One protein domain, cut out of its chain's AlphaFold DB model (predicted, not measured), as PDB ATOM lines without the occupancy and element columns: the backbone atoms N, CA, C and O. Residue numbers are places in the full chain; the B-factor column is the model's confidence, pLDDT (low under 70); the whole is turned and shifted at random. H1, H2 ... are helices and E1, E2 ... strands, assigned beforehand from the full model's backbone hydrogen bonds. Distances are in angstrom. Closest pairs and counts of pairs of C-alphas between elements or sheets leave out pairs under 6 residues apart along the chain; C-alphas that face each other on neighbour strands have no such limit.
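Overview. This is residues 130 to 145 and 235 to 377 of the 381 residues of the protein "YDG domain-containing protein" of Cryptotermes secundus (UniProt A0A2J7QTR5). A small, bowed sheet of four strands, E2, E3, E6 and E7, sits in the middle, with helix H5 packed over E2 and E3. A second, smaller sheet, E1, E5 and E4, is set off from it and comes near it at E3 and E5, while H4 grazes the first sheet near E7, and the short helices H2 and H3 lie farthest out. The printed part has 159 residues with five named helices and seven named strands, in the order E1 H1 H2 H3 H4 E2 E3 E4 E5 H5 E6 E7; the larger sheet runs E2 E3 E6 E7 and is mixed, and the smaller runs E1 E5 E4 and is antiparallel. The class is mixed, helices and strands, with under half of the residues in named elements. The whole is compact, with a radius of gyration of the C-alphas of 15.9 A and spans of 44 by 40 by 34 A.

Arrangement. E1, residues 130 to 133, is an edge strand whose neighbour is E5, residues 317 to 321, antiparallel at 158 degrees; N 130 and O 320 are 2.8 A apart, within hydrogen-bond range. E4, residues 310 to 313, forms a hairpin with E5, antiparallel at 176 degrees, with N 319 and O 312 2.8 A apart. H1, residues 136 to 141, is not on either sheet. H2, residues 245 to 248, and H3, residues 250 to 253, are close but not clearly touching, their closest C-alphas, of Lys 247 and Lys 253, being 5.9 A apart. H3 and H4, residues 277 to 282, are also close but not clearly touching, the closest C-alphas being those of Thr 252 and Arg 282 at 5.7 A. E2, residues 293 to 296, and E3, residues 299 to 305, form a hairpin, antiparallel at 170 degrees, with N 294 and O 302 2.8 A apart. E3 and E6, residues 357 to 361, are parallel at 18 degrees, with N 303 and O 357 2.8 A apart. E6 and E7, residues 374 to 376, form a hairpin, antiparallel at 155 degrees, with N 375 and O 360 2.8 A apart. Residues 273 to 274 pair antiparallel with residues 374 to 375 of E7. H4 only grazes this sheet, with its residues 277 to 280. H5, residues 341 to 352, makes two layers with the same sheet, a helix on one face; its height over the sheet is 7.1 A, and it lies over E2 and E3. The closest C-alphas of E3 and H5 are those of Gly 299 and Ser 349, 4.3 A apart. Every O i to N i+4 pair is within hydrogen-bond range in H1, H4 and H5; H2 and H3 are too short for such a pair.

Along the chain. E1 starts at C-alpha 130, (153.225, 169.740, 155.453), and is 10.0 A long. E3, the longest strand, is 17.2 A long and starts at C-alpha 299, (157.604, 157.363, 160.294). E5 is 13.5 A, H5 16.3 A and E6 13.2 A long. E7 ends at C-alpha 376, (146.054, 154.402, 145.664).

Size, cuts and confidence. The two C-alphas farthest apart, those of Tyr 236 and Met 351, are 45.9 A apart. Residues 146 to 234 are not printed, and C-alphas 145 and 235 are 33.2 A apart across this cut, which lies in the link from H1 to H2. Of the links printed whole, H3 to H4, E5 to H5 and E6 to E7 are long, with 23, 19 and 12 residues. The mean pLDDT of the printed part is 76.5; 38 residues are under 70, among them residues 235 to 257, 141 to 145 and 308 to 311.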
ATOM      1  N   ILE A 130     152.169 170.588 155.992       76.44
ATOM      2  CA  ILE A 130     153.225 169.740 155.453       76.44
ATOM      3  C   ILE A 130     153.178 169.857 153.941       76.44
ATOM      4  O   ILE A 130     152.145 169.592 153.326       76.44
ATOM      5  N   LEU A 131     154.300 170.247 153.347       80.12
ATOM      6  CA  LEU A 131     154.487 170.214 151.906       80.12
ATOM      7  C   LEU A 131     155.072 168.855 151.524       80.12
ATOM      8  O   LEU A 131     156.121 168.468 152.032       80.12
ATOM      9  N   ALA A 132     154.389 168.134 150.643       80.62
ATOM     10  CA  ALA A 132     154.819 166.825 150.178       80.62
ATOM     11  C   ALA A 132     154.864 166.804 148.650       80.62
ATOM     12  O   ALA A 132     153.937 167.279 147.993       80.62
ATOM     13  N   ARG A 133     155.934 166.229 148.091       80.06
ATOM     14  CA  ARG A 133     156.182 166.139 146.648       80.06
ATOM     15  C   ARG A 133     156.658 164.743 146.264       80.06
ATOM     16  O   ARG A 133     157.453 164.143 146.977       80.06
ATOM     17  N   PHE A 134     156.146 164.228 145.148       73.69
ATOM     18  CA  PHE A 134     156.550 162.927 144.619       73.69
ATOM     19  C   PHE A 134     158.038 162.954 144.263       73.69
ATOM     20  O   PHE A 134     158.512 163.934 143.680       73.69
ATOM     21  N   SER A 135     158.771 161.886 144.587       74.69
ATOM     22  CA  SER A 135     160.204 161.841 144.287       74.69
ATOM     23  C   SER A 135     160.456 161.744 142.782       74.69
ATOM     24  O   SER A 135     159.617 161.253 142.019       74.69
ATOM     25  N   SER A 136     161.625 162.205 142.331       72.00
ATOM     26  CA  SER A 136     161.978 162.230 140.904       72.00
ATOM     27  C   SER A 136     161.899 160.848 140.248       72.00
ATOM     28  O   SER A 136     161.552 160.740 139.077       72.00
ATOM     29  N   GLU A 137     162.164 159.776 141.001       71.62
ATOM     30  CA  GLU A 137     161.981 158.396 140.533       71.62
ATOM     31  C   GLU A 137     160.520 158.088 140.199       71.62
ATOM     32  O   GLU A 137     160.228 157.566 139.128       71.62
ATOM     33  N   GLN A 138     159.587 158.489 141.063       67.81
ATOM     34  CA  GLN A 138     158.160 158.291 140.812       67.81
ATOM     35  C   GLN A 138     157.660 159.104 139.635       67.81
ATOM     36  O   GLN A 138     156.822 158.638 138.869       67.81
ATOM     37  N   LEU A 139     158.155 160.334 139.510       74.44
ATOM     38  CA  LEU A 139     157.824 161.193 138.386       74.44
ATOM     39  C   LEU A 139     158.246 160.520 137.076       74.44
ATOM     40  O   LEU A 139     157.424 160.419 136.167       74.44
ATOM     41  N   ARG A 140     159.455 159.948 137.016       74.75
ATOM     42  CA  ARG A 140     159.907 159.159 135.859       74.75
ATOM     43  C   ARG A 140     159.026 157.939 135.596       74.75
ATOM     44  O   ARG A 140     158.641 157.724 134.449       74.75
ATOM     45  N   ASP A 141     158.648 157.193 136.632       69.94
ATOM     46  CA  ASP A 141     157.755 156.032 136.494       69.94
ATOM     47  C   ASP A 141     156.360 156.422 135.972       69.94
ATOM     48  O   ASP A 141     155.711 155.649 135.268       69.94
ATOM     49  N   TYR A 142     155.907 157.642 136.271       63.59
ATOM     50  CA  TYR A 142     154.670 158.220 135.741       63.59
ATOM     51  C   TYR A 142     154.832 158.905 134.375       63.59
ATOM     52  O   TYR A 142     153.872 159.492 133.874       63.59
ATOM     53  N   GLY A 143     156.008 158.821 133.748       69.12
ATOM     54  CA  GLY A 143     156.276 159.400 132.429       69.12
ATOM     55  C   GLY A 143     156.491 160.917 132.440       69.12
ATOM     56  O   GLY A 143     156.339 161.570 131.403       69.12
ATOM     57  N   TYR A 144     156.818 161.492 133.600       66.19
ATOM     58  CA  TYR A 144     157.333 162.854 133.682       66.19
ATOM     59  C   TYR A 144     158.834 162.845 133.407       66.19
ATOM     60  O   TYR A 144     159.588 162.077 134.008       66.19
ATOM     61  N   HIS A 145     159.270 163.739 132.527       66.25
ATOM     62  CA  HIS A 145     160.682 163.941 132.234       66.25
ATOM     63  C   HIS A 145     161.154 165.273 132.812       66.25
ATOM     64  O   HIS A 145     160.399 166.245 132.855       66.25
ATOM     65  N   TYR A 235     128.270 154.999 130.835       25.33
ATOM     66  CA  TYR A 235     128.994 154.019 131.649       25.33
ATOM     67  C   TYR A 235     128.111 153.608 132.833       25.33
ATOM     68  O   TYR A 235     128.045 154.320 133.836       25.33
ATOM     69  N   TYR A 236     127.418 152.475 132.719       26.80
ATOM     70  CA  TYR A 236     127.025 151.712 133.901       26.80
ATOM     71  C   TYR A 236     128.140 150.702 134.201       26.80
ATOM     72  O   TYR A 236     128.693 150.119 133.277       26.80
ATOM     73  N   GLU A 237     128.418 150.541 135.498       30.20
ATOM     74  CA  GLU A 237     129.359 149.601 136.132       30.20
ATOM     75  C   GLU A 237     130.848 149.982 136.068       30.20
ATOM     76  O   GLU A 237     131.551 149.812 135.083       30.20
ATOM     77  N   THR A 238     131.326 150.526 137.190       36.28
ATOM     78  CA  THR A 238     132.749 150.642 137.526       36.28
ATOM     79  C   THR A 238     133.160 149.385 138.296       36.28
ATOM     80  O   THR A 238     132.446 148.973 139.213       36.28
ATOM     81  N   ASP A 239     134.295 148.798 137.905       39.28
ATOM     82  CA  ASP A 239     134.897 147.548 138.396       39.28
ATOM     83  C   ASP A 239     135.295 147.602 139.886       39.28
ATOM     84  O   ASP A 239     136.470 147.627 140.257       39.28
ATOM     85  N   PHE A 240     134.317 147.665 140.787       48.31
ATOM     86  CA  PHE A 240     134.568 147.505 142.214       48.31
ATOM     87  C   PHE A 240     134.655 146.027 142.564       48.31
ATOM     88  O   PHE A 240     133.700 145.294 142.312       48.31
ATOM     89  N   ASP A 241     135.733 145.633 143.255       50.84
ATOM     90  CA  ASP A 241     135.851 144.271 143.776       50.84
ATOM     91  C   ASP A 241     134.595 143.919 144.594       50.84
ATOM     92  O   ASP A 241     134.295 144.543 145.627       50.84
ATOM     93  N   THR A 242     133.870 142.906 144.133       57.38
ATOM     94  CA  THR A 242     132.735 142.311 144.838       57.38
ATOM     95  C   THR A 242     133.185 141.779 146.204       57.38
ATOM     96  O   THR A 242     134.365 141.499 146.440       57.38
ATOM     97  N   GLU A 243     132.260 141.600 147.157       56.53
ATOM     98  CA  GLU A 243     132.613 140.979 148.451       56.53
ATOM     99  C   GLU A 243     133.202 139.562 148.269       56.53
ATOM    100  O   GLU A 243     133.918 139.090 149.148       56.53
ATOM    101  N   ASP A 244     132.970 138.902 147.130       53.81
ATOM    102  CA  ASP A 244     133.563 137.602 146.813       53.81
ATOM    103  C   ASP A 244     134.983 137.713 146.233       53.81
ATOM    104  O   ASP A 244     135.849 136.927 146.623       53.81
ATOM    105  N   GLU A 245     135.294 138.740 145.439       58.44
ATOM    106  CA  GLU A 245     136.677 139.065 145.038       58.44
ATOM    107  C   GLU A 245     137.527 139.511 146.235       58.44
ATOM    108  O   GLU A 245     138.667 139.074 146.418       58.44
ATOM    109  N   LEU A 246     136.927 140.273 147.153       58.69
ATOM    110  CA  LEU A 246     137.523 140.607 148.445       58.69
ATOM    111  C   LEU A 246     137.762 139.385 149.331       58.69
ATOM    112  O   LEU A 246     138.632 139.449 150.190       58.69
ATOM    113  N   LYS A 247     137.022 138.283 149.190       54.22
ATOM    114  CA  LYS A 247     137.306 137.029 149.916       54.22
ATOM    115  C   LYS A 247     138.292 136.140 149.165       54.22
ATOM    116  O   LYS A 247     138.894 135.258 149.776       54.22
ATOM    117  N   SER A 248     138.436 136.323 147.854       54.62
ATOM    118  CA  SER A 248     139.292 135.498 147.004       54.62
ATOM    119  C   SER A 248     140.744 135.995 146.962       54.62
ATOM    120  O   SER A 248     141.649 135.181 146.743       54.62
ATOM    121  N   HIS A 249     140.982 137.283 147.231       59.19
ATOM    122  CA  HIS A 249     142.313 137.876 147.175       59.19
ATOM    123  C   HIS A 249     143.286 137.306 148.233       59.19
ATOM    124  O   HIS A 249     142.926 137.157 149.403       59.19
ATOM    125  N   PRO A 250     144.546 136.984 147.874       55.94
ATOM    126  CA  PRO A 250     145.499 136.363 148.802       55.94
ATOM    127  C   PRO A 250     145.754 137.205 150.060       55.94
ATOM    128  O   PRO A 250     145.820 136.668 151.165       55.94
ATOM    129  N   ILE A 251     145.827 138.529 149.888       56.38
ATOM    130  CA  ILE A 251     146.043 139.508 150.964       56.38
ATOM    131  C   ILE A 251     144.865 139.494 151.950       56.38
ATOM    132  O   ILE A 251     145.051 139.554 153.162       56.38
ATOM    133  N   THR A 252     143.641 139.349 151.452       55.31
ATOM    134  CA  THR A 252     142.415 139.452 152.250       55.31
ATOM    135  C   THR A 252     141.951 138.114 152.842       55.31
ATOM    136  O   THR A 252     141.172 138.103 153.796       55.31
ATOM    137  N   LYS A 253     142.455 136.981 152.328       47.81
ATOM    138  CA  LYS A 253     142.210 135.618 152.844       47.81
ATOM    139  C   LYS A 253     142.866 135.340 154.198       47.81
ATOM    140  O   LYS A 253     142.419 134.464 154.942       47.81
ATOM    141  N   SER A 254     143.939 136.054 154.522       52.31
ATOM    142  CA  SER A 254     144.689 135.868 155.761       52.31
ATOM    143  C   SER A 254     143.897 136.367 156.980       52.31
ATOM    144  O   SER A 254     143.641 137.557 157.125       52.31
ATOM    145  N   ARG A 255     143.581 135.472 157.931       46.91
ATOM    146  CA  ARG A 255     143.124 135.856 159.288       46.91
ATOM    147  C   ARG A 255     144.252 136.420 160.165       46.91
ATOM    148  O   ARG A 255     143.982 136.874 161.276       46.91
ATOM    149  N   LYS A 256     145.512 136.356 159.715       52.84
ATOM    150  CA  LYS A 256     146.651 136.931 160.438       52.84
ATOM    151  C   LYS A 256     146.713 138.430 160.175       52.84
ATOM    152  O   LYS A 256     146.575 138.869 159.035       52.84
ATOM    153  N   LYS A 257     146.947 139.194 161.244       57.91
ATOM    154  CA  LYS A 257     147.231 140.628 161.175       57.91
ATOM    155  C   LYS A 257     148.443 140.829 160.264       57.91
ATOM    156  O   LYS A 257     149.519 140.332 160.580       57.91
ATOM    157  N   ILE A 258     148.245 141.517 159.143       72.25
ATOM    158  CA  ILE A 258     149.334 141.891 158.241       72.25
ATOM    159  C   ILE A 258     150.124 143.000 158.931       72.25
ATOM    160  O   ILE A 258     149.553 144.015 159.344       72.25
ATOM    161  N   GLU A 259     151.420 142.773 159.119       80.69
ATOM    162  CA  GLU A 259     152.311 143.802 159.640       80.69
ATOM    163  C   GLU A 259     152.357 144.980 158.669       80.69
ATOM    164  O   GLU A 259     152.314 144.816 157.450       80.69
ATOM    165  N   ALA A 260     152.349 146.187 159.225       86.38
ATOM    166  CA  ALA A 260     152.453 147.385 158.418       86.38
ATOM    167  C   ALA A 260     153.878 147.484 157.867       86.38
ATOM    168  O   ALA A 260     154.841 147.296 158.604       86.38
ATOM    169  N   VAL A 261     153.988 147.777 156.575       90.56
ATOM    170  CA  VAL A 261     155.264 147.950 155.876       90.56
ATOM    171  C   VAL A 261     155.360 149.363 155.321       90.56
ATOM    172  O   VAL A 261     154.329 149.988 155.036       90.56
ATOM    173  N   TYR A 262     156.582 149.864 155.176       89.50
ATOM    174  CA  TYR A 262     156.886 151.092 154.440       89.50
ATOM    175  C   TYR A 262     156.917 150.811 152.931       89.50
ATOM    176  O   TYR A 262     157.189 149.686 152.516       89.50
ATOM    177  N   GLY A 263     156.600 151.816 152.113       88.94
ATOM    178  CA  GLY A 263     156.640 151.690 150.650       88.94
ATOM    179  C   GLY A 263     155.489 150.885 150.037       88.94
ATOM    180  O   GLY A 263     154.426 150.734 150.637       88.94
ATOM    181  N   HIS A 264     155.673 150.416 148.804       88.88
ATOM    182  CA  HIS A 264     154.621 149.792 147.998       88.88
ATOM    183  C   HIS A 264     154.084 148.478 148.599       88.88
ATOM    184  O   HIS A 264     154.845 147.687 149.154       88.88
ATOM    185  N   ILE A 265     152.777 148.207 148.459       89.50
ATOM    186  CA  ILE A 265     152.182 146.921 148.872       89.50
ATOM    187  C   ILE A 265     152.214 145.931 147.699       89.50
ATOM    188  O   ILE A 265     151.506 146.152 146.713       89.50
ATOM    189  N   PRO A 266     152.949 144.804 147.798       87.44
ATOM    190  CA  PRO A 266     153.023 143.826 146.719       87.44
ATOM    191  C   PRO A 266     151.643 143.317 146.291       87.44
ATOM    192  O   PRO A 266     150.832 142.908 147.121       87.44
ATOM    193  N   GLY A 267     151.393 143.317 144.981       85.50
ATOM    194  CA  GLY A 267     150.132 142.850 144.396       85.50
ATOM    195  C   GLY A 267     149.001 143.882 144.393       85.50
ATOM    196  O   GLY A 267     147.889 143.542 143.996       85.50
ATOM    197  N   VAL A 268     149.258 145.128 144.806       88.50
ATOM    198  CA  VAL A 268     148.277 146.218 144.745       88.50
ATOM    199  C   VAL A 268     148.785 147.309 143.805       88.50
ATOM    200  O   VAL A 268     149.588 148.135 144.230       88.50
ATOM    201  N   PRO A 269     148.344 147.344 142.535       86.69
ATOM    202  CA  PRO A 269     148.869 148.304 141.573       86.69
ATOM    203  C   PRO A 269     148.491 149.743 141.944       86.69
ATOM    204  O   PRO A 269     147.411 150.005 142.488       86.69
ATOM    205  N   VAL A 270     149.377 150.676 141.597       87.75
ATOM    206  CA  VAL A 270     149.072 152.111 141.604       87.75
ATOM    207  C   VAL A 270     147.875 152.372 140.689       87.75
ATOM    208  O   VAL A 270     147.731 151.748 139.639       87.75
ATOM    209  N   GLY A 271     146.989 153.267 141.109       87.31
ATOM    210  CA  GLY A 271     145.737 153.571 140.433       87.31
ATOM    211  C   GLY A 271     144.575 152.669 140.846       87.31
ATOM    212  O   GLY A 271     143.448 152.952 140.448       87.31
ATOM    213  N   LYS A 272     144.787 151.624 141.668       88.62
ATOM    214  CA  LYS A 272     143.671 150.799 142.157       88.62
ATOM    215  C   LYS A 272     142.704 151.643 142.991       88.62
ATOM    216  O   LYS A 272     143.120 152.370 143.897       88.62
ATOM    217  N   GLU A 273     141.416 151.506 142.686       90.38
ATOM    218  CA  GLU A 273     140.326 152.214 143.354       90.38
ATOM    219  C   GLU A 273     139.525 151.300 144.290       90.38
ATOM    220  O   GLU A 273     139.384 150.095 144.079       90.38
ATOM    221  N   TRP A 274     138.968 151.895 145.342       87.19
ATOM    222  CA  TRP A 274     138.077 151.248 146.293       87.19
ATOM    223  C   TRP A 274     136.923 152.159 146.667       87.19
ATOM    224  O   TRP A 274     137.097 153.349 146.912       87.19
ATOM    225  N   LYS A 275     135.745 151.578 146.862       80.38
ATOM    226  CA  LYS A 275     134.559 152.315 147.299       80.38
ATOM    227  C   LYS A 275     134.677 152.823 148.738       80.38
ATOM    228  O   LYS A 275     134.185 153.902 149.056       80.38
ATOM    229  N   LEU A 276     135.295 152.041 149.628       79.75
ATOM    230  CA  LEU A 276     135.285 152.285 151.074       79.75
ATOM    231  C   LEU A 276     136.679 152.172 151.702       79.75
ATOM    232  O   LEU A 276     137.439 151.258 151.393       79.75
ATOM    233  N   ARG A 277     136.939 152.979 152.743       81.00
ATOM    234  CA  ARG A 277     138.147 152.885 153.597       81.00
ATOM    235  C   ARG A 277     138.416 151.482 154.143       81.00
ATOM    236  O   ARG A 277     139.566 151.098 154.334       81.00
ATOM    237  N   ARG A 278     137.362 150.694 154.381       78.94
ATOM    238  CA  ARG A 278     137.480 149.301 154.841       78.94
ATOM    239  C   ARG A 278     138.183 148.407 153.819       78.94
ATOM    240  O   ARG A 278     138.867 147.472 154.216       78.94
ATOM    241  N   GLN A 279     138.021 148.678 152.528       81.88
ATOM    242  CA  GLN A 279     138.729 147.942 151.485       81.88
ATOM    243  C   GLN A 279     140.210 148.339 151.477       81.88
ATOM    244  O   GLN A 279     141.046 147.449 151.538       81.88
ATOM    245  N   CYS A 280     140.549 149.630 151.582       86.06
ATOM    246  CA  CYS A 280     141.942 150.076 151.755       86.06
ATOM    247  C   CYS A 280     142.640 149.396 152.954       86.06
ATOM    248  O   CYS A 280     143.807 149.019 152.870       86.06
ATOM    249  N   CYS A 281     141.906 149.187 154.053       84.12
ATOM    250  CA  CYS A 281     142.377 148.440 155.223       84.12
ATOM    251  C   CYS A 281     142.623 146.958 154.911       84.12
ATOM    252  O   CYS A 281     143.686 146.433 155.231       84.12
ATOM    253  N   ARG A 282     141.678 146.292 154.237       81.62
ATOM    254  CA  ARG A 282     141.797 144.877 153.838       81.62
ATOM    255  C   ARG A 282     142.959 144.635 152.876       81.62
ATOM    256  O   ARG A 282     143.643 143.629 152.999       81.62
ATOM    257  N   TYR A 283     143.208 145.582 151.977       86.44
ATOM    258  CA  TYR A 283     144.352 145.583 151.066       86.44
ATOM    259  C   TYR A 283     145.665 146.024 151.732       86.44
ATOM    260  O   TYR A 283     146.699 146.049 151.077       86.44
ATOM    261  N   SER A 284     145.647 146.385 153.019       89.44
ATOM    262  CA  SER A 284     146.800 146.867 153.798       89.44
ATOM    263  C   SER A 284     147.488 148.138 153.280       89.44
ATOM    264  O   SER A 284     148.417 148.629 153.924       89.44
ATOM    265  N   VAL A 285     146.989 148.752 152.201       91.88
ATOM    266  CA  VAL A 285     147.480 150.050 151.712       91.88
ATOM    267  C   VAL A 285     147.278 151.144 152.757       91.88
ATOM    268  O   VAL A 285     148.158 151.981 152.953       91.88
ATOM    269  N   HIS A 286     146.178 151.085 153.515       93.19
ATOM    270  CA  HIS A 286     145.930 151.971 154.648       93.19
ATOM    271  C   HIS A 286     145.083 151.283 155.721       93.19
ATOM    272  O   HIS A 286     143.862 151.178 155.599       93.19
ATOM    273  N   GLN A 287     145.742 150.796 156.776       87.62
ATOM    274  CA  GLN A 287     145.110 149.978 157.815       87.62
ATOM    275  C   GLN A 287     144.104 150.738 158.704       87.62
ATOM    276  O   GLN A 287     143.080 150.144 159.057       87.62
ATOM    277  N   PRO A 288     144.309 152.019 159.074       86.19
ATOM    278  CA  PRO A 288     143.322 152.746 159.861       86.19
ATOM    279  C   PRO A 288     141.999 152.934 159.111       86.19
ATOM    280  O   PRO A 288     141.958 153.281 157.933       86.19
ATOM    281  N   LEU A 289     140.877 152.759 159.813       79.19
ATOM    282  CA  LEU A 289     139.539 152.964 159.235       79.19
ATOM    283  C   LEU A 289     139.063 154.420 159.304       79.19
ATOM    284  O   LEU A 289     138.164 154.798 158.556       79.19
ATOM    285  N   LYS A 290     139.625 155.208 160.228       79.19
ATOM    286  CA  LYS A 290     139.199 156.586 160.513       79.19
ATOM    287  C   LYS A 290     140.346 157.581 160.403       79.19
ATOM    288  O   LYS A 290     140.214 158.548 159.661       79.19
ATOM    289  N   ALA A 291     141.448 157.332 161.118       83.25
ATOM    290  CA  ALA A 291     142.626 158.200 161.080       83.25
ATOM    291  C   ALA A 291     143.121 158.353 159.640       83.25
ATOM    292  O   ALA A 291     143.076 157.391 158.874       83.25
ATOM    293  N   ALA A 292     143.525 159.558 159.256       89.44
ATOM    294  CA  ALA A 292     144.042 159.805 157.917       89.44
ATOM    295  C   ALA A 292     145.525 159.455 157.803       89.44
ATOM    296  O   ALA A 292     145.951 159.071 156.722       89.44
ATOM    297  N   ILE A 293     146.272 159.514 158.907       91.44
ATOM    298  CA  ILE A 293     147.685 159.147 158.977       91.44
ATOM    299  C   ILE A 293     147.811 157.766 159.628       91.44
ATOM    300  O   ILE A 293     147.206 157.484 160.665       91.44
ATOM    301  N   HIS A 294     148.605 156.892 159.017       93.38
ATOM    302  CA  HIS A 294     148.995 155.604 159.573       93.38
ATOM    303  C   HIS A 294     150.470 155.647 159.982       93.38
ATOM    304  O   HIS A 294     151.349 155.322 159.187       93.38
ATOM    305  N   GLY A 295     150.728 156.074 161.219       88.62
ATOM    306  CA  GLY A 295     152.077 156.154 161.786       88.62
ATOM    307  C   GLY A 295     152.644 154.803 162.237       88.62
ATOM    308  O   GLY A 295     151.906 153.900 162.641       88.62
ATOM    309  N   GLY A 296     153.967 154.702 162.192       85.19
ATOM    310  CA  GLY A 296     154.809 153.591 162.624       85.19
ATOM    311  C   GLY A 296     156.041 154.078 163.400       85.19
ATOM    312  O   GLY A 296     156.177 155.277 163.642       85.19
ATOM    313  N   PRO A 297     156.928 153.159 163.821       79.62
ATOM    314  CA  PRO A 297     158.091 153.485 164.645       79.62
ATOM    315  C   PRO A 297     159.127 154.362 163.924       79.62
ATOM    316  O   PRO A 297     159.781 155.165 164.576       79.62
ATOM    317  N   GLU A 298     159.245 154.245 162.601       81.38
ATOM    318  CA  GLU A 298     160.230 154.959 161.771       81.38
ATOM    319  C   GLU A 298     159.568 155.965 160.814       81.38
ATOM    320  O   GLU A 298     160.120 156.315 159.779       81.38
ATOM    321  N   GLY A 299     158.348 156.412 161.124       87.31
ATOM    322  CA  GLY A 299     157.604 157.363 160.294       87.31
ATOM    323  C   GLY A 299     156.246 156.836 159.847       87.31
ATOM    324  O   GLY A 299     155.660 155.973 160.498       87.31
ATOM    325  N   VAL A 300     155.708 157.351 158.747       91.25
ATOM    326  CA  VAL A 300     154.352 157.091 158.259       91.25
ATOM    327  C   VAL A 300     154.363 156.004 157.198       91.25
ATOM    328  O   VAL A 300     155.045 156.094 156.188       91.25
ATOM    329  N   TYR A 301     153.526 154.990 157.394       92.88
ATOM    330  CA  TYR A 301     153.307 153.954 156.391       92.88
ATOM    331  C   TYR A 301     152.436 154.453 155.239       92.88
ATOM    332  O   TYR A 301     152.683 154.149 154.074       92.88
ATOM    333  N   SER A 302     151.347 155.151 155.572       93.94
ATOM    334  CA  SER A 302     150.427 155.694 154.579       93.94
ATOM    335  C   SER A 302     149.569 156.840 155.093       93.94
ATOM    336  O   SER A 302     149.258 156.917 156.284       93.94
ATOM    337  N   MET A 303     149.121 157.693 154.175       93.25
ATOM    338  CA  MET A 303     148.214 158.800 154.447       93.25
ATOM    339  C   MET A 303     147.055 158.871 153.448       93.25
ATOM    340  O   MET A 303     147.160 158.430 152.303       93.25
ATOM    341  N   VAL A 304     145.934 159.440 153.889       91.56
ATOM    342  CA  VAL A 304     144.748 159.671 153.062       91.56
ATOM    343  C   VAL A 304     144.564 161.165 152.826       91.56
ATOM    344  O   VAL A 304     144.406 161.928 153.781       91.56
ATOM    345  N   LEU A 305     144.509 161.558 151.555       89.62
ATOM    346  CA  LEU A 305     144.141 162.901 151.129       89.62
ATOM    347  C   LEU A 305     142.621 162.979 150.971       89.62
ATOM    348  O   LEU A 305     142.019 162.269 150.166       89.62
ATOM    349  N   SER A 306     141.989 163.840 151.755       78.50
ATOM    350  CA  SER A 306     140.572 164.184 151.636       78.50
ATOM    351  C   SER A 306     140.383 165.660 151.962       78.50
ATOM    352  O   SER A 306     141.267 166.262 152.563       78.50
ATOM    353  N   PHE A 307     139.234 166.235 151.600       70.69
ATOM    354  CA  PHE A 307     138.931 167.662 151.797       70.69
ATOM    355  C   PHE A 307     139.170 168.173 153.219       70.69
ATOM    356  O   PHE A 307     139.540 169.319 153.427       70.69
ATOM    357  N   VAL A 308     138.984 167.319 154.225       67.19
ATOM    358  CA  VAL A 308     139.254 167.719 155.603       67.19
ATOM    359  C   VAL A 308     140.750 167.860 155.882       67.19
ATOM    360  O   VAL A 308     141.088 168.617 156.771       67.19
ATOM    361  N   TYR A 309     141.666 167.183 155.193       61.78
ATOM    362  CA  TYR A 309     143.101 167.233 155.526       61.78
ATOM    363  C   TYR A 309     143.959 167.905 154.458       61.78
ATOM    364  O   TYR A 309     144.925 168.571 154.805       61.78
ATOM    365  N   ALA A 310     143.632 167.753 153.178       61.97
ATOM    366  CA  ALA A 310     144.349 168.446 152.119       61.97
ATOM    367  C   ALA A 310     143.911 169.911 152.078       61.97
ATOM    368  O   ALA A 310     142.715 170.199 152.095       61.97
ATOM    369  N   VAL A 311     144.889 170.812 152.033       64.75
ATOM    370  CA  VAL A 311     144.652 172.245 151.833       64.75
ATOM    371  C   VAL A 311     144.699 172.547 150.341       64.75
ATOM    372  O   VAL A 311     143.719 173.049 149.806       64.75
ATOM    373  N   ASP A 312     145.764 172.110 149.663       77.69
ATOM    374  CA  ASP A 312     145.883 172.150 148.203       77.69
ATOM    375  C   ASP A 312     146.505 170.862 147.680       77.69
ATOM    376  O   ASP A 312     147.352 170.257 148.337       77.69
ATOM    377  N   ASP A 313     146.110 170.460 146.478       84.31
ATOM    378  CA  ASP A 313     146.674 169.311 145.772       84.31
ATOM    379  C   ASP A 313     146.898 169.700 144.313       84.31
ATOM    380  O   ASP A 313     145.954 169.986 143.571       84.31
ATOM    381  N   TYR A 314     148.169 169.718 143.924       83.62
ATOM    382  CA  TYR A 314     148.672 170.009 142.584       83.62
ATOM    383  C   TYR A 314     149.059 168.724 141.834       83.62
ATOM    384  O   TYR A 314     149.661 168.784 140.757       83.62
ATOM    385  N   GLY A 315     148.677 167.552 142.351       81.62
ATOM    386  CA  GLY A 315     148.878 166.245 141.729       81.62
ATOM    387  C   GLY A 315     150.225 165.632 142.088       81.62
ATOM    388  O   GLY A 315     150.276 164.593 142.738       81.62
ATOM    389  N   VAL A 316     151.321 166.275 141.697       80.38
ATOM    390  CA  VAL A 316     152.686 165.830 142.049       80.38
ATOM    391  C   VAL A 316     153.208 166.463 143.339       80.38
ATOM    392  O   VAL A 316     154.248 166.066 143.855       80.38
ATOM    393  N   GLU A 317     152.481 167.444 143.858       83.12
ATOM    394  CA  GLU A 317     152.785 168.167 145.084       83.12
ATOM    395  C   GLU A 317     151.474 168.505 145.790       83.12
ATOM    396  O   GLU A 317     150.466 168.766 145.131       83.12
ATOM    397  N   PHE A 318     151.459 168.481 147.118       84.69
ATOM    398  CA  PHE A 318     150.286 168.846 147.901       84.69
ATOM    399  C   PHE A 318     150.667 169.428 149.263       84.69
ATOM    400  O   PHE A 318     151.701 169.095 149.845       84.69
ATOM    401  N   ARG A 319     149.780 170.280 149.788       81.81
ATOM    402  CA  ARG A 319     149.827 170.795 151.159       81.81
ATOM    403  C   ARG A 319     148.859 170.009 152.032       81.81
ATOM    404  O   ARG A 319     147.647 170.019 151.807       81.81
ATOM    405  N   TYR A 320     149.397 169.339 153.039       84.31
ATOM    406  CA  TYR A 320     148.661 168.486 153.958       84.31
ATOM    407  C   TYR A 320     148.578 169.103 155.349       84.31
ATOM    408  O   TYR A 320     149.572 169.572 155.891       84.31
ATOM    409  N   ARG A 321     147.392 169.061 155.950       81.38
ATOM    410  CA  ARG A 321     147.161 169.495 157.322       81.38
ATOM    411  C   ARG A 321     147.343 168.338 158.296       81.38
ATOM    412  O   ARG A 321     146.708 167.296 158.125       81.38
ATOM    413  N   GLY A 322     148.128 168.563 159.345       79.12
ATOM    414  CA  GLY A 322     148.318 167.627 160.447       79.12
ATOM    415  C   GLY A 322     147.012 167.205 161.134       79.12
ATOM    416  O   GLY A 322     145.934 167.773 160.926       79.12
ATOM    417  N   GLU A 323     147.092 166.172 161.968       82.25
ATOM    418  CA  GLU A 323     145.986 165.720 162.806       82.25
ATOM    419  C   GLU A 323     145.911 166.468 164.147       82.25
ATOM    420  O   GLU A 323     146.888 167.034 164.629       82.25
ATOM    421  N   GLY A 324     144.730 166.445 164.770       80.56
ATOM    422  CA  GLY A 324     144.473 167.117 166.045       80.56
ATOM    423  C   GLY A 324     143.922 168.534 165.892       80.56
ATOM    424  O   GLY A 324     143.743 169.032 164.778       80.56
ATOM    425  N   GLY A 325     143.586 169.139 167.030       73.44
ATOM    426  CA  GLY A 325     143.120 170.522 167.096       73.44
ATOM    427  C   GLY A 325     141.690 170.761 166.615       73.44
ATOM    428  O   GLY A 325     141.302 171.903 166.431       73.44
ATOM    429  N   ARG A 326     140.900 169.713 166.329       72.69
ATOM    430  CA  ARG A 326     139.600 169.852 165.652       72.69
ATOM    431  C   ARG A 326     138.416 169.410 166.475       72.69
ATOM    432  O   ARG A 326     138.420 168.312 167.032       72.69
ATOM    433  N   ASP A 327     137.348 170.190 166.378       72.81
ATOM    434  CA  ASP A 327     136.062 169.811 166.929       72.81
ATOM    435  C   ASP A 327     135.477 168.602 166.157       72.81
ATOM    436  O   ASP A 327     135.375 168.615 164.917       72.81
ATOM    437  N   PRO A 328     135.080 167.517 166.849       65.44
ATOM    438  CA  PRO A 328     134.582 166.308 166.203       65.44
ATOM    439  C   PRO A 328     133.292 166.496 165.398       65.44
ATOM    440  O   PRO A 328     133.062 165.697 164.480       65.44
ATOM    441  N   LYS A 329     132.460 167.496 165.722       68.12
ATOM    442  CA  LYS A 329     131.162 167.745 165.080       68.12
ATOM    443  C   LYS A 329     131.317 168.651 163.857       68.12
ATOM    444  O   LYS A 329     130.892 168.277 162.769       68.12
ATOM    445  N   THR A 330     131.968 169.796 164.021       71.00
ATOM    446  CA  THR A 330     132.101 170.854 163.009       71.00
ATOM    447  C   THR A 330     133.296 170.654 162.079       71.00
ATOM    448  O   THR A 330     133.319 171.231 160.996       71.00
ATOM    449  N   LYS A 331     134.287 169.840 162.477       68.88
ATOM    450  CA  LYS A 331     135.578 169.646 161.782       68.88
ATOM    451  C   LYS A 331     136.447 170.901 161.679       68.88
ATOM    452  O   LYS A 331     137.511 170.833 161.058       68.88
ATOM    453  N   LYS A 332     136.027 172.005 162.296       70.12
ATOM    454  CA  LYS A 332     136.815 173.231 162.395       70.12
ATOM    455  C   LYS A 332     137.982 173.025 163.351       70.12
ATOM    456  O   LYS A 332     137.896 172.194 164.258       70.12
ATOM    457  N   LEU A 333     139.069 173.747 163.099       67.69
ATOM    458  CA  LEU A 333     140.155 173.864 164.061       67.69
ATOM    459  C   LEU A 333     139.650 174.730 165.227       67.69
ATOM    460  O   LEU A 333     138.941 175.704 164.990       67.69
ATOM    461  N   VAL A 334     139.914 174.287 166.449       75.31
ATOM    462  CA  VAL A 334     139.465 174.901 167.709       75.31
ATOM    463  C   VAL A 334     140.595 174.998 168.737       75.31
ATOM    464  O   VAL A 334     140.366 175.477 169.844       75.31
ATOM    465  N   CYS A 335     141.765 174.444 168.415       70.19
ATOM    466  CA  CYS A 335     143.000 174.639 169.155       70.19
ATOM    467  C   CYS A 335     144.211 174.256 168.298       70.19
ATOM    468  O   CYS A 335     144.100 173.479 167.339       70.19
ATOM    469  N   ASP A 336     145.382 174.737 168.716       69.19
ATOM    470  CA  ASP A 336     146.664 174.415 168.102       69.19
ATOM    471  C   ASP A 336     146.917 172.911 167.973       69.19
ATOM    472  O   ASP A 336     146.661 172.087 168.868       69.19
ATOM    473  N   GLN A 337     147.495 172.544 166.833       75.56
ATOM    474  CA  GLN A 337     147.929 171.179 166.588       75.56
ATOM    475  C   GLN A 337     149.249 170.900 167.310       75.56
ATOM    476  O   GLN A 337     150.154 171.725 167.356       75.56
ATOM    477  N   LYS A 338     149.381 169.689 167.857       72.94
ATOM    478  CA  LYS A 338     150.575 169.265 168.601       72.94
ATOM    479  C   LYS A 338     151.443 168.336 167.754       72.94
ATOM    480  O   LYS A 338     150.918 167.507 167.004       72.94
ATOM    481  N   MET A 339     152.765 168.403 167.933       73.56
ATOM    482  CA  MET A 339     153.745 167.485 167.328       73.56
ATOM    483  C   MET A 339     153.754 166.115 168.021       73.56
ATOM    484  O   MET A 339     154.734 165.683 168.622       73.56
ATOM    485  N   ILE A 340     152.622 165.422 167.951       74.75
ATOM    486  CA  ILE A 340     152.402 164.093 168.527       74.75
ATOM    487  C   ILE A 340     151.791 163.165 167.474       74.75
ATOM    488  O   ILE A 340     151.295 163.618 166.441       74.75
ATOM    489  N   ARG A 341     151.793 161.856 167.748       81.50
ATOM    490  CA  ARG A 341     151.080 160.841 166.951       81.50
ATOM    491  C   ARG A 341     151.438 160.925 165.455       81.50
ATOM    492  O   ARG A 341     152.613 160.807 165.114       81.50
ATOM    493  N   GLY A 342     150.452 161.104 164.571       80.94
ATOM    494  CA  GLY A 342     150.649 161.199 163.129       80.94
ATOM    495  C   GLY A 342     151.537 162.371 162.711       80.94
ATOM    496  O   GLY A 342     152.349 162.201 161.809       80.94
ATOM    497  N   ASN A 343     151.458 163.513 163.396       81.56
ATOM    498  CA  ASN A 343     152.278 164.690 163.073       81.56
ATOM    499  C   ASN A 343     153.754 164.429 163.370       81.56
ATOM    500  O   ASN A 343     154.622 164.713 162.550       81.56
ATOM    501  N   LEU A 344     154.032 163.801 164.516       78.19
ATOM    502  CA  LEU A 344     155.387 163.382 164.860       78.19
ATOM    503  C   LEU A 344     155.906 162.318 163.882       78.19
ATOM    504  O   LEU A 344     157.045 162.394 163.436       78.19
ATOM    505  N   ALA A 345     155.064 161.354 163.495       82.94
ATOM    506  CA  ALA A 345     155.436 160.353 162.498       82.94
ATOM    507  C   ALA A 345     155.740 160.980 161.122       82.94
ATOM    508  O   ALA A 345     156.625 160.498 160.417       82.94
ATOM    509  N   LEU A 346     155.044 162.055 160.734       82.56
ATOM    510  CA  LEU A 346     155.330 162.789 159.496       82.56
ATOM    511  C   LEU A 346     156.712 163.448 159.550       82.56
ATOM    512  O   LEU A 346     157.500 163.241 158.631       82.56
ATOM    513  N   ALA A 347     157.052 164.118 160.655       77.62
ATOM    514  CA  ALA A 347     158.401 164.654 160.858       77.62
ATOM    515  C   ALA A 347     159.477 163.553 160.834       77.62
ATOM    516  O   ALA A 347     160.511 163.705 160.193       77.62
ATOM    517  N   HIS A 348     159.214 162.394 161.445       77.69
ATOM    518  CA  HIS A 348     160.127 161.250 161.355       77.69
ATOM    519  C   HIS A 348     160.288 160.720 159.924       77.69
ATOM    520  O   HIS A 348     161.382 160.307 159.554       77.69
ATOM    521  N   SER A 349     159.230 160.735 159.110       82.38
ATOM    522  CA  SER A 349     159.315 160.297 157.705       82.38
ATOM    523  C   SER A 349     160.222 161.224 156.908       82.38
ATOM    524  O   SER A 349     161.075 160.749 156.170       82.38
ATOM    525  N   GLN A 350     160.108 162.534 157.144       79.31
ATOM    526  CA  GLN A 350     160.998 163.533 156.556       79.31
ATOM    527  C   GLN A 350     162.464 163.294 156.950       79.31
ATOM    528  O   GLN A 350     163.346 163.396 156.108       79.31
ATOM    529  N   MET A 351     162.731 162.953 158.216       74.62
ATOM    530  CA  MET A 351     164.096 162.687 158.690       74.62
ATOM    531  C   MET A 351     164.678 161.371 158.161       74.62
ATOM    532  O   MET A 351     165.877 161.279 157.926       74.62
ATOM    533  N   THR A 352     163.848 160.337 158.025       76.44
ATOM    534  CA  THR A 352     164.289 158.991 157.619       76.44
ATOM    535  C   THR A 352     164.286 158.785 156.106       76.44
ATOM    536  O   THR A 352     164.912 157.843 155.630       76.44
ATOM    537  N   GLY A 353     163.575 159.628 155.350       79.56
ATOM    538  CA  GLY A 353     163.332 159.423 153.921       79.56
ATOM    539  C   GLY A 353     162.429 158.218 153.632       79.56
ATOM    540  O   GLY A 353     162.439 157.686 152.522       79.56
ATOM    541  N   ASN A 354     161.683 157.736 154.633       81.56
ATOM    542  CA  ASN A 354     160.825 156.570 154.467       81.56
ATOM    543  C   ASN A 354     159.624 156.898 153.560       81.56
ATOM    544  O   ASN A 354     158.877 157.833 153.854       81.56
ATOM    545  N   PRO A 355     159.366 156.085 152.517       86.69
ATOM    546  CA  PRO A 355     158.323 156.368 151.539       86.69
ATOM    547  C   PRO A 355     156.921 156.239 152.146       86.69
ATOM    548  O   PRO A 355     156.558 155.192 152.702       86.69
ATOM    549  N   ILE A 356     156.101 157.278 151.968       90.81
ATOM    550  CA  ILE A 356     154.737 157.328 152.502       90.81
ATOM    551  C   ILE A 356     153.700 157.026 151.424       90.81
ATOM    552  O   ILE A 356     153.431 157.863 150.578       90.81
ATOM    553  N   ARG A 357     152.960 155.917 151.501       93.50
ATOM    554  CA  ARG A 357     151.873 155.675 150.530       93.50
ATOM    555  C   ARG A 357     150.765 156.732 150.621       93.50
ATOM    556  O   ARG A 357     150.201 156.939 151.696       93.50
ATOM    557  N   VAL A 358     150.351 157.297 149.487       93.12
ATOM    558  CA  VAL A 358     149.232 158.252 149.406       93.12
ATOM    559  C   VAL A 358     147.983 157.598 148.819       93.12
ATOM    560  O   VAL A 358     148.029 156.896 147.808       93.12
ATOM    561  N   ILE A 359     146.842 157.843 149.465       93.94
ATOM    562  CA  ILE A 359     145.520 157.428 148.999       93.94
ATOM    563  C   ILE A 359     144.663 158.682 148.806       93.94
ATOM    564  O   ILE A 359     144.330 159.354 149.783       93.94
ATOM    565  N   ARG A 360     144.265 158.995 147.570       91.69
ATOM    566  CA  ARG A 360     143.375 160.127 147.271       91.69
ATOM    567  C   ARG A 360     141.916 159.725 147.406       91.69
ATOM    568  O   ARG A 360     141.484 158.738 146.823       91.69
ATOM    569  N   GLY A 361     141.143 160.491 148.169       87.88
ATOM    570  CA  GLY A 361     139.700 160.322 148.303       87.88
ATOM    571  C   GLY A 361     138.918 161.247 147.374       87.88
ATOM    572  O   GLY A 361     139.299 162.397 147.168       87.88
ATOM    573  N   PHE A 362     137.765 160.779 146.897       82.00
ATOM    574  CA  PHE A 362     136.841 161.543 146.042       82.00
ATOM    575  C   PHE A 362     136.385 162.875 146.653       82.00
ATOM    576  O   PHE A 362     136.013 163.809 145.953       82.00
ATOM    577  N   GLN A 363     136.425 162.973 147.985       78.62
ATOM    578  CA  GLN A 363     136.002 164.159 148.723       78.62
ATOM    579  C   GLN A 363     136.845 165.395 148.405       78.62
ATOM    580  O   GLN A 363     136.358 166.488 148.644       78.62
ATOM    581  N   LEU A 364     138.067 165.234 147.882       80.44
ATOM    582  CA  LEU A 364     138.915 166.344 147.434       80.44
ATOM    583  C   LEU A 364     138.269 167.183 146.321       80.44
ATOM    584  O   LEU A 364     138.583 168.363 146.224       80.44
ATOM    585  N   GLN A 365     137.393 166.585 145.499       80.00
ATOM    586  CA  GLN A 365     136.639 167.266 144.434       80.00
ATOM    587  C   GLN A 365     137.508 168.136 143.506       80.00
ATOM    588  O   GLN A 365     137.097 169.200 143.053       80.00
ATOM    589  N   ASN A 366     138.722 167.675 143.208       81.81
ATOM    590  CA  ASN A 366     139.665 168.349 142.317       81.81
ATOM    591  C   ASN A 366     140.031 167.445 141.124       81.81
ATOM    592  O   ASN A 366     139.680 166.261 141.096       81.81
ATOM    593  N   LYS A 367     140.786 167.978 140.153       85.94
ATOM    594  CA  LYS A 367     141.198 167.239 138.940       85.94
ATOM    595  C   LYS A 367     142.042 165.983 139.200       85.94
ATOM    596  O   LYS A 367     142.155 165.144 138.312       85.94
ATOM    597  N   TYR A 368     142.646 165.861 140.380       85.44
ATOM    598  CA  TYR A 368     143.516 164.745 140.755       85.44
ATOM    599  C   TYR A 368     142.781 163.681 141.563       85.44
ATOM    600  O   TYR A 368     143.266 162.563 141.693       85.44
ATOM    601  N   SER A 369     141.610 163.993 142.104       84.75
ATOM    602  CA  SER A 369     140.820 163.069 142.906       84.75
ATOM    603  C   SER A 369     140.082 162.035 142.045       84.75
ATOM    604  O   SER A 369     139.734 162.322 140.897       84.75
ATOM    605  N   PRO A 370     139.846 160.810 142.552       84.62
ATOM    606  CA  PRO A 370     138.987 159.861 141.855       84.62
ATOM    607  C   PRO A 370     137.540 160.367 141.841       84.62
ATOM    608  O   PRO A 370     137.107 161.065 142.758       84.62
ATOM    609  N   ARG A 371     136.758 159.964 140.830       80.25
ATOM    610  CA  ARG A 371     135.337 160.354 140.731       80.25
ATOM    611  C   ARG A 371     134.516 159.850 141.918       80.25
ATOM    612  O   ARG A 371     133.573 160.507 142.342       80.25
ATOM    613  N   THR A 372     134.866 158.677 142.445       80.56
ATOM    614  CA  THR A 372     134.214 158.070 143.610       80.56
ATOM    615  C   THR A 372     135.235 157.308 144.457       80.56
ATOM    616  O   THR A 372     136.276 156.898 143.959       80.56
ATOM    617  N   GLY A 373     134.951 157.118 145.748       86.31
ATOM    618  CA  GLY A 373     135.773 156.267 146.610       86.31
ATOM    619  C   GLY A 373     137.200 156.782 146.862       86.31
ATOM    620  O   GLY A 373     137.416 157.954 147.166       86.31
ATOM    621  N   TYR A 374     138.170 155.875 146.820       88.25
ATOM    622  CA  TYR A 374     139.567 156.086 147.190       88.25
ATOM    623  C   TYR A 374     140.481 155.443 146.157       88.25
ATOM    624  O   TYR A 374     140.257 154.287 145.820       88.25
ATOM    625  N   ARG A 375     141.539 156.130 145.731       92.88
ATOM    626  CA  ARG A 375     142.541 155.612 144.795       92.88
ATOM    627  C   ARG A 375     143.921 155.585 145.432       92.88
ATOM    628  O   ARG A 375     144.292 156.527 146.129       92.88
ATOM    629  N   TYR A 376     144.662 154.501 145.232       93.50
ATOM    630  CA  TYR A 376     146.054 154.402 145.664       93.50
ATOM    631  C   TYR A 376     146.965 155.067 144.638       93.50
ATOM    632  O   TYR A 376     147.124 154.546 143.543       93.50
ATOM    633  N   ASP A 377     147.572 156.189 145.009       88.12
ATOM    634  CA  ASP A 377     148.390 157.001 144.100       88.12
ATOM    635  C   ASP A 377     149.887 156.902 144.388       88.12
ATOM    636  O   ASP A 377     150.644 157.641 143.779       88.12
TER     637      ASP A 377